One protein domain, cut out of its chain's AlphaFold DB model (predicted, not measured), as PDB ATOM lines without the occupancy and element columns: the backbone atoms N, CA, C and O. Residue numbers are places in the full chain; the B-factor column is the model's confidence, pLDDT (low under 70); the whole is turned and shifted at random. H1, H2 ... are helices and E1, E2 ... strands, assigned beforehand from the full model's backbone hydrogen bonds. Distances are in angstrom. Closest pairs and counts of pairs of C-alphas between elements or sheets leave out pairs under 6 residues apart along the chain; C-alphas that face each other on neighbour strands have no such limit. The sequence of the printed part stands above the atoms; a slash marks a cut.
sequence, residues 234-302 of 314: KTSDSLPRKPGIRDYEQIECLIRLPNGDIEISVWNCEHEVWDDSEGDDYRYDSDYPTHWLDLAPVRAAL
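This is residues 234 to 302 of the 314 residues of an uncharacterized protein of Sinirhodobacter populi (UniProt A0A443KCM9). The domain is a single strongly twisted sheet of five strands, with the long hairpin of E1 and E2 in its middle, the short strands E3 and E4 to one side and E5 at the other edge. The short helix H1 runs on from E5 and only grazes the sheet, and residues 297 to 302 stick out; a long unnamed stretch, residues 234 to 249, leads into E1. The printed part has 69 residues, with named elements in the order E1, E2, E3, E4, E5, H1; the sheet order is E4, E3, E2, E1, E5, all antiparallel. The class is mixed, helices and strands, with under half of the residues in named elements. The whole is compact, with a radius of gyration of the C-alphas of 11.4 A, and spans 33 by 29 by 24 A.

E1, residues 250 to 256, and E2, residues 262 to 268, form a hairpin; N 253 and O 265 are 2.9 A apart, within hydrogen-bond range. E3, residues 273 to 275, forms a hairpin with E2, with N 275 and O 266 at 2.8 A. E4, residues 282 to 285, forms a hairpin with E3, with N 274 and O 284 at 2.9 A. E1 to E4 make a meander, each strand the antiparallel neighbour of the one before. E5, residues 291 to 294, is apart from E4 and is the antiparallel neighbour of E1, with directions at 139 degrees and N 256 and O 291 at 2.8 A. E4 and E5 are the edge strands. H1, residues 295 to 301, is on the sheet but only grazes it, with its residues 295 to 296; the closest C-alphas of E1 and H1 are those of Cys 253 and Leu 295, 5.2 A apart. In H1 every O i to N i+4 pair is within hydrogen-bond range.

E1 begins at C-alpha 250 (80.535, -34.074, -1.817) and is 17.8 A long from first to last C-alpha. E2 is 18.2 A long, E3 6.3 A and E4 8.4 A. E5 is 10.5 A long and begins at C-alpha 291 (84.303, -17.840, 1.695). H1 is 10.0 A long and ends at C-alpha 301 (85.917, -24.805, -18.388).

The two C-alphas farthest apart are those of Ile 245 and Asn 259, 33.9 A. The printed part has no cut. The link from E3 to E4 is short, the other links between named elements are tight, and no link is long. The mean pLDDT of the printed part is 87.7; residue 247 and residues 301 to 302 are under 70.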
ATOM      1  N   LYS A 234      80.381 -15.851   0.257       94.06
ATOM      2  CA  LYS A 234      80.593 -15.801   1.709       94.06
ATOM      3  C   LYS A 234      79.848 -16.945   2.375       94.06
ATOM      4  O   LYS A 234      78.655 -17.123   2.135       94.06
ATOM      5  N   THR A 235      80.515 -17.639   3.284       91.75
ATOM      6  CA  THR A 235      79.920 -18.737   4.057       91.75
ATOM      7  C   THR A 235      78.706 -18.278   4.869       91.75
ATOM      8  O   THR A 235      77.721 -18.999   4.978       91.75
ATOM      9  N   SER A 236      78.726 -17.033   5.360       90.38
ATOM     10  CA  SER A 236      77.590 -16.414   6.058       90.38
ATOM     11  C   SER A 236      76.353 -16.210   5.183       90.38
ATOM     12  O   SER A 236      75.253 -16.075   5.713       90.38
ATOM     13  N   ASP A 237      76.534 -16.119   3.866       90.12
ATOM     14  CA  ASP A 237      75.456 -15.810   2.931       90.12
ATOM     15  C   ASP A 237      74.792 -17.106   2.454       90.12
ATOM     16  O   ASP A 237      73.567 -17.180   2.347       90.12
ATOM     17  N   SER A 238      75.597 -18.137   2.175       91.50
ATOM     18  CA  SER A 238      75.111 -19.487   1.885       91.50
ATOM     19  C   SER A 238      76.229 -20.526   1.935       91.50
ATOM     20  O   SER A 238      77.400 -20.187   1.774       91.50
ATOM     21  N   LEU A 239      75.841 -21.793   2.092       90.12
ATOM     22  CA  LEU A 239      76.710 -22.967   1.983       90.12
ATOM     23  C   LEU A 239      76.542 -23.659   0.618       90.12
ATOM     24  O   LEU A 239      75.513 -23.452  -0.046       90.12
ATOM     25  N   PRO A 240      77.519 -24.484   0.190       90.19
ATOM     26  CA  PRO A 240      77.399 -25.261  -1.037       90.19
ATOM     27  C   PRO A 240      76.153 -26.156  -1.005       90.19
ATOM     28  O   PRO A 240      75.850 -26.818  -0.011       90.19
ATOM     29  N   ARG A 241      75.383 -26.144  -2.096       85.25
ATOM     30  CA  ARG A 241      74.091 -26.838  -2.166       85.25
ATOM     31  C   ARG A 241      74.244 -28.225  -2.765       85.25
ATOM     32  O   ARG A 241      74.842 -28.360  -3.827       85.25
ATOM     33  N   LYS A 242      73.589 -29.205  -2.141       80.81
ATOM     34  CA  LYS A 242      73.481 -30.585  -2.622       80.81
ATOM     35  C   LYS A 242      73.021 -30.639  -4.100       80.81
ATOM     36  O   LYS A 242      71.914 -30.167  -4.382       80.81
ATOM     37  N   PRO A 243      73.829 -31.190  -5.030       76.25
ATOM     38  CA  PRO A 243      73.476 -31.326  -6.448       76.25
ATOM     39  C   PRO A 243      72.237 -32.190  -6.746       76.25
ATOM     40  O   PRO A 243      71.590 -31.988  -7.773       76.25
ATOM     41  N   GLY A 244      71.895 -33.141  -5.874       76.62
ATOM     42  CA  GLY A 244      70.726 -34.020  -6.005       76.62
ATOM     43  C   GLY A 244      70.906 -35.205  -6.965       76.62
ATOM     44  O   GLY A 244      69.921 -35.769  -7.436       76.62
ATOM     45  N   ILE A 245      72.145 -35.579  -7.277       71.81
ATOM     46  CA  ILE A 245      72.539 -36.696  -8.150       71.81
ATOM     47  C   ILE A 245      72.627 -38.016  -7.361       71.81
ATOM     48  O   ILE A 245      72.302 -39.077  -7.897       71.81
ATOM     49  N   ARG A 246      73.078 -37.979  -6.103       72.25
ATOM     50  CA  ARG A 246      73.229 -39.139  -5.208       72.25
ATOM     51  C   ARG A 246      72.728 -38.831  -3.796       72.25
ATOM     52  O   ARG A 246      72.590 -37.677  -3.401       72.25
ATOM     53  N   ASP A 247      72.494 -39.890  -3.023       67.44
ATOM     54  CA  ASP A 247      72.126 -39.763  -1.609       67.44
ATOM     55  C   ASP A 247      73.274 -39.168  -0.785       67.44
ATOM     56  O   ASP A 247      73.027 -38.333   0.077       67.44
ATOM     57  N   TYR A 248      74.518 -39.528  -1.110       70.44
ATOM     58  CA  TYR A 248      75.724 -38.975  -0.502       70.44
ATOM     59  C   TYR A 248      76.496 -38.150  -1.526       70.44
ATOM     60  O   TYR A 248      76.886 -38.666  -2.580       70.44
ATOM     61  N   GLU A 249      76.687 -36.867  -1.226       81.12
ATOM     62  CA  GLU A 249      77.287 -35.918  -2.154       81.12
ATOM     63  C   GLU A 249      78.302 -35.025  -1.478       81.12
ATOM     64  O   GLU A 249      78.106 -34.510  -0.376       81.12
ATOM     65  N   GLN A 250      79.381 -34.836  -2.215       87.75
ATOM     66  CA  GLN A 250      80.535 -34.074  -1.817       87.75
ATOM     67  C   GLN A 250      80.838 -33.062  -2.908       87.75
ATOM     68  O   GLN A 250      80.800 -33.397  -4.096       87.75
ATOM     69  N   ILE A 251      81.094 -31.821  -2.503       88.88
ATOM     70  CA  ILE A 251      81.357 -30.719  -3.428       88.88
ATOM     71  C   ILE A 251      82.769 -30.223  -3.170       88.88
ATOM     72  O   ILE A 251      83.054 -29.621  -2.138       88.88
ATOM     73  N   GLU A 252      83.659 -30.478  -4.120       91.94
ATOM     74  CA  GLU A 252      85.020 -29.961  -4.065       91.94
ATOM     75  C   GLU A 252      84.997 -28.440  -4.272       91.94
ATOM     76  O   GLU A 252      84.497 -27.937  -5.283       91.94
ATOM     77  N   CYS A 253      85.540 -27.702  -3.310       92.44
ATOM     78  CA  CYS A 253      85.562 -26.248  -3.318       92.44
ATOM     79  C   CYS A 253      86.976 -25.725  -3.059       92.44
ATOM     80  O   CYS A 253      87.793 -26.371  -2.401       92.44
ATOM     81  N   LEU A 254      87.242 -24.500  -3.509       94.31
ATOM     82  CA  LEU A 254      88.261 -23.674  -2.870       94.31
ATOM     83  C   LEU A 254      87.629 -22.960  -1.684       94.31
ATOM     84  O   LEU A 254      86.592 -22.318  -1.838       94.31
ATOM     85  N   ILE A 255      88.268 -23.030  -0.525       94.81
ATOM     86  CA  ILE A 255      87.842 -22.336   0.686       94.81
ATOM     87  C   ILE A 255      88.863 -21.270   1.076       94.81
ATOM     88  O   ILE A 255      90.061 -21.431   0.856       94.81
ATOM     89  N   ARG A 256      88.387 -20.164   1.656       96.06
ATOM     90  CA  ARG A 256      89.233 -19.098   2.203       96.06
ATOM     91  C   ARG A 256      89.154 -19.082   3.720       96.06
ATOM     92  O   ARG A 256      88.121 -18.708   4.285       96.06
ATOM     93  N   LEU A 257      90.256 -19.412   4.374       94.88
ATOM     94  CA  LEU A 257      90.354 -19.490   5.827       94.88
ATOM     95  C   LEU A 257      90.412 -18.091   6.479       94.88
ATOM     96  O   LEU A 257      90.772 -17.108   5.818       94.88
ATOM     97  N   PRO A 258      90.090 -17.958   7.783       93.19
ATOM     98  CA  PRO A 258      90.132 -16.674   8.494       93.19
ATOM     99  C   PRO A 258      91.509 -15.996   8.513       93.19
ATOM    100  O   PRO A 258      91.594 -14.772   8.591       93.19
ATOM    101  N   ASN A 259      92.590 -16.777   8.420       92.38
ATOM    102  CA  ASN A 259      93.964 -16.275   8.325       92.38
ATOM    103  C   ASN A 259      94.314 -15.709   6.929       92.38
ATOM    104  O   ASN A 259      95.367 -15.096   6.768       92.38
ATOM    105  N   GLY A 260      93.420 -15.866   5.946       91.38
ATOM    106  CA  GLY A 260      93.578 -15.393   4.576       91.38
ATOM    107  C   GLY A 260      94.071 -16.447   3.585       91.38
ATOM    108  O   GLY A 260      94.054 -16.150   2.388       91.38
ATOM    109  N   ASP A 261      94.453 -17.638   4.053       93.75
ATOM    110  CA  ASP A 261      94.912 -18.736   3.202       93.75
ATOM    111  C   ASP A 261      93.766 -19.312   2.362       93.75
ATOM    112  O   ASP A 261      92.588 -19.223   2.726       93.75
ATOM    113  N   ILE A 262      94.127 -19.888   1.215       94.44
ATOM    114  CA  ILE A 262      93.200 -20.533   0.288       94.44
ATOM    115  C   ILE A 262      93.646 -21.976   0.086       94.44
ATOM    116  O   ILE A 262      94.808 -22.219  -0.241       94.44
ATOM    117  N   GLU A 263      92.719 -22.917   0.224       93.88
ATOM    118  CA  GLU A 263      92.985 -24.338   0.005       93.88
ATOM    119  C   GLU A 263      91.796 -25.068  -0.619       93.88
ATOM    120  O   GLU A 263      90.683 -24.543  -0.665       93.88
ATOM    121  N   ILE A 264      92.056 -26.270  -1.136       93.19
ATOM    122  CA  ILE A 264      91.022 -27.174  -1.642       93.19
ATOM    123  C   ILE A 264      90.478 -27.977  -0.461       93.19
ATOM    124  O   ILE A 264      91.252 -28.533   0.318       93.19
ATOM    125  N   SER A 265      89.157 -28.039  -0.346       93.19
ATOM    126  CA  SER A 265      88.444 -28.813   0.670       93.19
ATOM    127  C   SER A 265      87.140 -29.341   0.082       93.19
ATOM    128  O   SER A 265      86.641 -28.827  -0.925       93.19
ATOM    129  N   VAL A 266      86.602 -30.392   0.689       93.25
ATOM    130  CA  VAL A 266      85.387 -31.053   0.228       93.25
ATOM    131  C   VAL A 266      84.240 -30.722   1.174       93.25
ATOM    132  O   VAL A 266      84.280 -31.027   2.360       93.25
ATOM    133  N   TRP A 267      83.183 -30.105   0.652       94.81
ATOM    134  CA  TRP A 267      81.954 -29.904   1.412       94.81
ATOM    135  C   TRP A 267      81.149 -31.196   1.472       94.81
ATOM    136  O   TRP A 267      80.697 -31.696   0.438       94.81
ATOM    137  N   ASN A 268      80.922 -31.701   2.680       90.56
ATOM    138  CA  ASN A 268      80.063 -32.842   2.936       90.56
ATOM    139  C   ASN A 268      78.611 -32.380   3.082       90.56
ATOM    140  O   ASN A 268      78.225 -31.824   4.111       90.56
ATOM    141  N   CYS A 269      77.784 -32.622   2.062       88.44
ATOM    142  CA  CYS A 269      76.398 -32.150   2.067       88.44
ATOM    143  C   CYS A 269      75.512 -32.859   3.100       88.44
ATOM    144  O   CYS A 269      74.434 -32.356   3.395       88.44
ATOM    145  N   GLU A 270      75.916 -34.037   3.586       86.31
ATOM    146  CA  GLU A 270      75.119 -34.836   4.525       86.31
ATOM    147  C   GLU A 270      75.378 -34.423   5.973       86.31
ATOM    148  O   GLU A 270      74.451 -34.299   6.770       86.31
ATOM    149  N   HIS A 271      76.648 -34.191   6.306       88.00
ATOM    150  CA  HIS A 271      77.061 -33.810   7.654       88.00
ATOM    151  C   HIS A 271      77.174 -32.295   7.849       88.00
ATOM    152  O   HIS A 271      77.374 -31.856   8.977       88.00
ATOM    153  N   GLU A 272      77.042 -31.511   6.773       90.81
ATOM    154  CA  GLU A 272      77.205 -30.054   6.766       90.81
ATOM    155  C   GLU A 272      78.543 -29.621   7.392       90.81
ATOM    156  O   GLU A 272      78.599 -28.729   8.237       90.81
ATOM    157  N   VAL A 273      79.633 -30.274   6.978       93.38
ATOM    158  CA  VAL A 273      81.008 -29.995   7.429       93.38
ATOM    159  C   VAL A 273      81.974 -29.952   6.251       93.38
ATOM    160  O   VAL A 273      81.680 -30.447   5.160       93.38
ATOM    161  N   TRP A 274      83.133 -29.344   6.481       93.25
ATOM    162  CA  TRP A 274      84.243 -29.361   5.540       93.25
ATOM    163  C   TRP A 274      85.171 -30.523   5.875       93.25
ATOM    164  O   TRP A 274      85.826 -30.524   6.922       93.25
ATOM    165  N   ASP A 275      85.232 -31.483   4.965       92.94
ATOM    166  CA  ASP A 275      86.201 -32.567   4.984       92.94
ATOM    167  C   ASP A 275      87.515 -32.086   4.336       92.94
ATOM    168  O   ASP A 275      87.611 -31.000   3.739       92.94
ATOM    169  N   ASP A 276      88.571 -32.872   4.478       87.19
ATOM    170  CA  ASP A 276      89.839 -32.614   3.814       87.19
ATOM    171  C   ASP A 276      89.750 -32.774   2.277       87.19
ATOM    172  O   ASP A 276      88.674 -32.782   1.679       87.19
ATOM    173  N   SER A 277      90.893 -32.815   1.589       83.75
ATOM    174  CA  SER A 277      90.903 -32.947   0.127       83.75
ATOM    175  C   SER A 277      90.544 -34.350  -0.374       83.75
ATOM    176  O   SER A 277      90.239 -34.493  -1.556       83.75
ATOM    177  N   GLU A 278      90.629 -35.373   0.481       82.62
ATOM    178  CA  GLU A 278      90.251 -36.754   0.154       82.62
ATOM    179  C   GLU A 278      88.757 -36.991   0.422       82.62
ATOM    180  O   GLU A 278      88.135 -37.829  -0.240       82.62
ATOM    181  N   GLY A 279      88.156 -36.165   1.283       79.31
ATOM    182  CA  GLY A 279      86.723 -36.157   1.554       79.31
ATOM    183  C   GLY A 279      86.294 -37.273   2.504       79.31
ATOM    184  O   GLY A 279      85.121 -37.639   2.522       79.31
ATOM    185  N   ASP A 280      87.213 -37.869   3.252       80.81
ATOM    186  CA  ASP A 280      86.921 -38.941   4.204       80.81
ATOM    187  C   ASP A 280      87.162 -38.537   5.663       80.81
ATOM    188  O   ASP A 280      86.528 -39.115   6.551       80.81
ATOM    189  N   ASP A 281      87.961 -37.495   5.903       88.00
ATOM    190  CA  ASP A 281      88.237 -36.971   7.237       88.00
ATOM    191  C   ASP A 281      87.697 -35.547   7.449       88.00
ATOM    192  O   ASP A 281      87.961 -34.622   6.675       88.00
ATOM    193  N   TYR A 282      86.988 -35.350   8.569       92.50
ATOM    194  CA  TYR A 282      86.537 -34.033   9.032       92.50
ATOM    195  C   TYR A 282      87.725 -33.095   9.231       92.50
ATOM    196  O   TYR A 282      88.715 -33.447   9.886       92.50
ATOM    197  N   ARG A 283      87.576 -31.854   8.768       92.25
ATOM    198  CA  ARG A 283      88.619 -30.840   8.895       92.25
ATOM    199  C   ARG A 283      88.146 -29.552   9.555       92.25
ATOM    200  O   ARG A 283      88.846 -29.049  10.435       92.25
ATOM    201  N   TYR A 284      86.988 -29.024   9.155       94.50
ATOM    202  CA  TYR A 284      86.438 -27.787   9.712       94.50
ATOM    203  C   TYR A 284      84.916 -27.814   9.863       94.50
ATOM    204  O   TYR A 284      84.196 -28.433   9.077       94.50
ATOM    205  N   ASP A 285      84.422 -27.046  10.833       94.19
ATOM    206  CA  ASP A 285      83.003 -26.713  10.945       94.19
ATOM    207  C   ASP A 285      82.543 -25.841   9.772       94.19
ATOM    208  O   ASP A 285      83.336 -25.118   9.157       94.19
ATOM    209  N   SER A 286      81.245 -25.891   9.469       91.75
ATOM    210  CA  SER A 286      80.655 -25.232   8.299       91.75
ATOM    211  C   SER A 286      80.909 -23.735   8.207       91.75
ATOM    212  O   SER A 286      81.034 -23.224   7.095       91.75
ATOM    213  N   ASP A 287      81.017 -23.048   9.343       92.56
ATOM    214  CA  ASP A 287      81.180 -21.600   9.456       92.56
ATOM    215  C   ASP A 287      82.642 -21.140   9.577       92.56
ATOM    216  O   ASP A 287      82.908 -19.933   9.556       92.56
ATOM    217  N   TYR A 288      83.595 -22.072   9.680       94.44
ATOM    218  CA  TYR A 288      85.001 -21.732   9.876       94.44
ATOM    219  C   TYR A 288      85.626 -21.071   8.636       94.44
ATOM    220  O   TYR A 288      86.247 -20.007   8.779       94.44
ATOM    221  N   PRO A 289      85.471 -21.599   7.403       96.00
ATOM    222  CA  PRO A 289      85.891 -20.865   6.220       96.00
ATOM    223  C   PRO A 289      85.056 -19.603   6.025       96.00
ATOM    224  O   PRO A 289      83.841 -19.609   6.174       96.00
ATOM    225  N   THR A 290      85.693 -18.508   5.621       95.50
ATOM    226  CA  THR A 290      85.006 -17.221   5.415       95.50
ATOM    227  C   THR A 290      84.281 -17.146   4.073       95.50
ATOM    228  O   THR A 290      83.264 -16.459   3.955       95.50
ATOM    229  N   HIS A 291      84.838 -17.798   3.050       96.00
ATOM    230  CA  HIS A 291      84.303 -17.840   1.695       96.00
ATOM    231  C   HIS A 291      84.594 -19.198   1.064       96.00
ATOM    232  O   HIS A 291      85.568 -19.855   1.434       96.00
ATOM    233  N   TRP A 292      83.811 -19.555   0.055       94.69
ATOM    234  CA  TRP A 292      84.009 -20.748  -0.753       94.69
ATOM    235  C   TRP A 292      83.712 -20.482  -2.233       94.69
ATOM    236  O   TRP A 292      83.037 -19.511  -2.585       94.69
ATOM    237  N   LEU A 293      84.237 -21.343  -3.099       93.00
ATOM    238  CA  LEU A 293      84.070 -21.306  -4.549       93.00
ATOM    239  C   LEU A 293      83.955 -22.740  -5.070       93.00
ATOM    240  O   LEU A 293      84.838 -23.556  -4.811       93.00
ATOM    241  N   ASP A 294      82.887 -23.031  -5.814       90.69
ATOM    242  CA  ASP A 294      82.639 -24.343  -6.429       90.69
ATOM    243  C   ASP A 294      83.617 -24.606  -7.585       90.69
ATOM    244  O   ASP A 294      83.700 -23.825  -8.538       90.69
ATOM    245  N   LEU A 295      84.362 -25.711  -7.512       87.94
ATOM    246  CA  LEU A 295      85.345 -26.073  -8.530       87.94
ATOM    247  C   LEU A 295      84.756 -26.828  -9.726       87.94
ATOM    248  O   LEU A 295      85.432 -26.919 -10.756       87.94
ATOM    249  N   ALA A 296      83.524 -27.338  -9.660       83.19
ATOM    250  CA  ALA A 296      82.928 -28.081 -10.770       83.19
ATOM    251  C   ALA A 296      82.810 -27.235 -12.060       83.19
ATOM    252  O   ALA A 296      83.265 -27.704 -13.114       83.19
ATOM    253  N   PRO A 297      82.322 -25.975 -12.024       79.94
ATOM    254  CA  PRO A 297      82.315 -25.099 -13.198       79.94
ATOM    255  C   PRO A 297      83.725 -24.755 -13.701       79.94
ATOM    256  O   PRO A 297      83.950 -24.694 -14.911       79.94
ATOM    257  N   VAL A 298      84.687 -24.564 -12.790       78.00
ATOM    258  CA  VAL A 298      86.083 -24.230 -13.131       78.00
ATOM    259  C   VAL A 298      86.749 -25.385 -13.876       78.00
ATOM    260  O   VAL A 298      87.364 -25.177 -14.922       78.00
ATOM    261  N   ARG A 299      86.598 -26.614 -13.371       79.25
ATOM    262  CA  ARG A 299      87.155 -27.823 -13.992       79.25
ATOM    263  C   ARG A 299      86.529 -28.103 -15.357       79.25
ATOM    264  O   ARG A 299      87.247 -28.497 -16.270       79.25
ATOM    265  N   ALA A 300      85.227 -27.867 -15.518       74.38
ATOM    266  CA  ALA A 300      84.542 -28.043 -16.799       74.38
ATOM    267  C   ALA A 300      85.004 -27.044 -17.878       74.38
ATOM    268  O   ALA A 300      84.955 -27.359 -19.066       74.38
ATOM    269  N   ALA A 301      85.459 -25.852 -17.477       67.25
ATOM    270  CA  ALA A 301      85.917 -24.805 -18.388       67.25
ATOM    271  C   ALA A 301      87.387 -24.955 -18.831       67.25
ATOM    272  O   ALA A 301      87.795 -24.324 -19.810       67.25
ATOM    273  N   LEU A 302      88.195 -25.764 -18.136       65.38
ATOM    274  CA  LEU A 302      89.604 -25.958 -18.480       65.38
ATOM    275  C   LEU A 302      89.748 -26.957 -19.645       65.38
ATOM    276  O   LEU A 302      89.324 -28.108 -19.520       65.38
TER     277      LEU A 302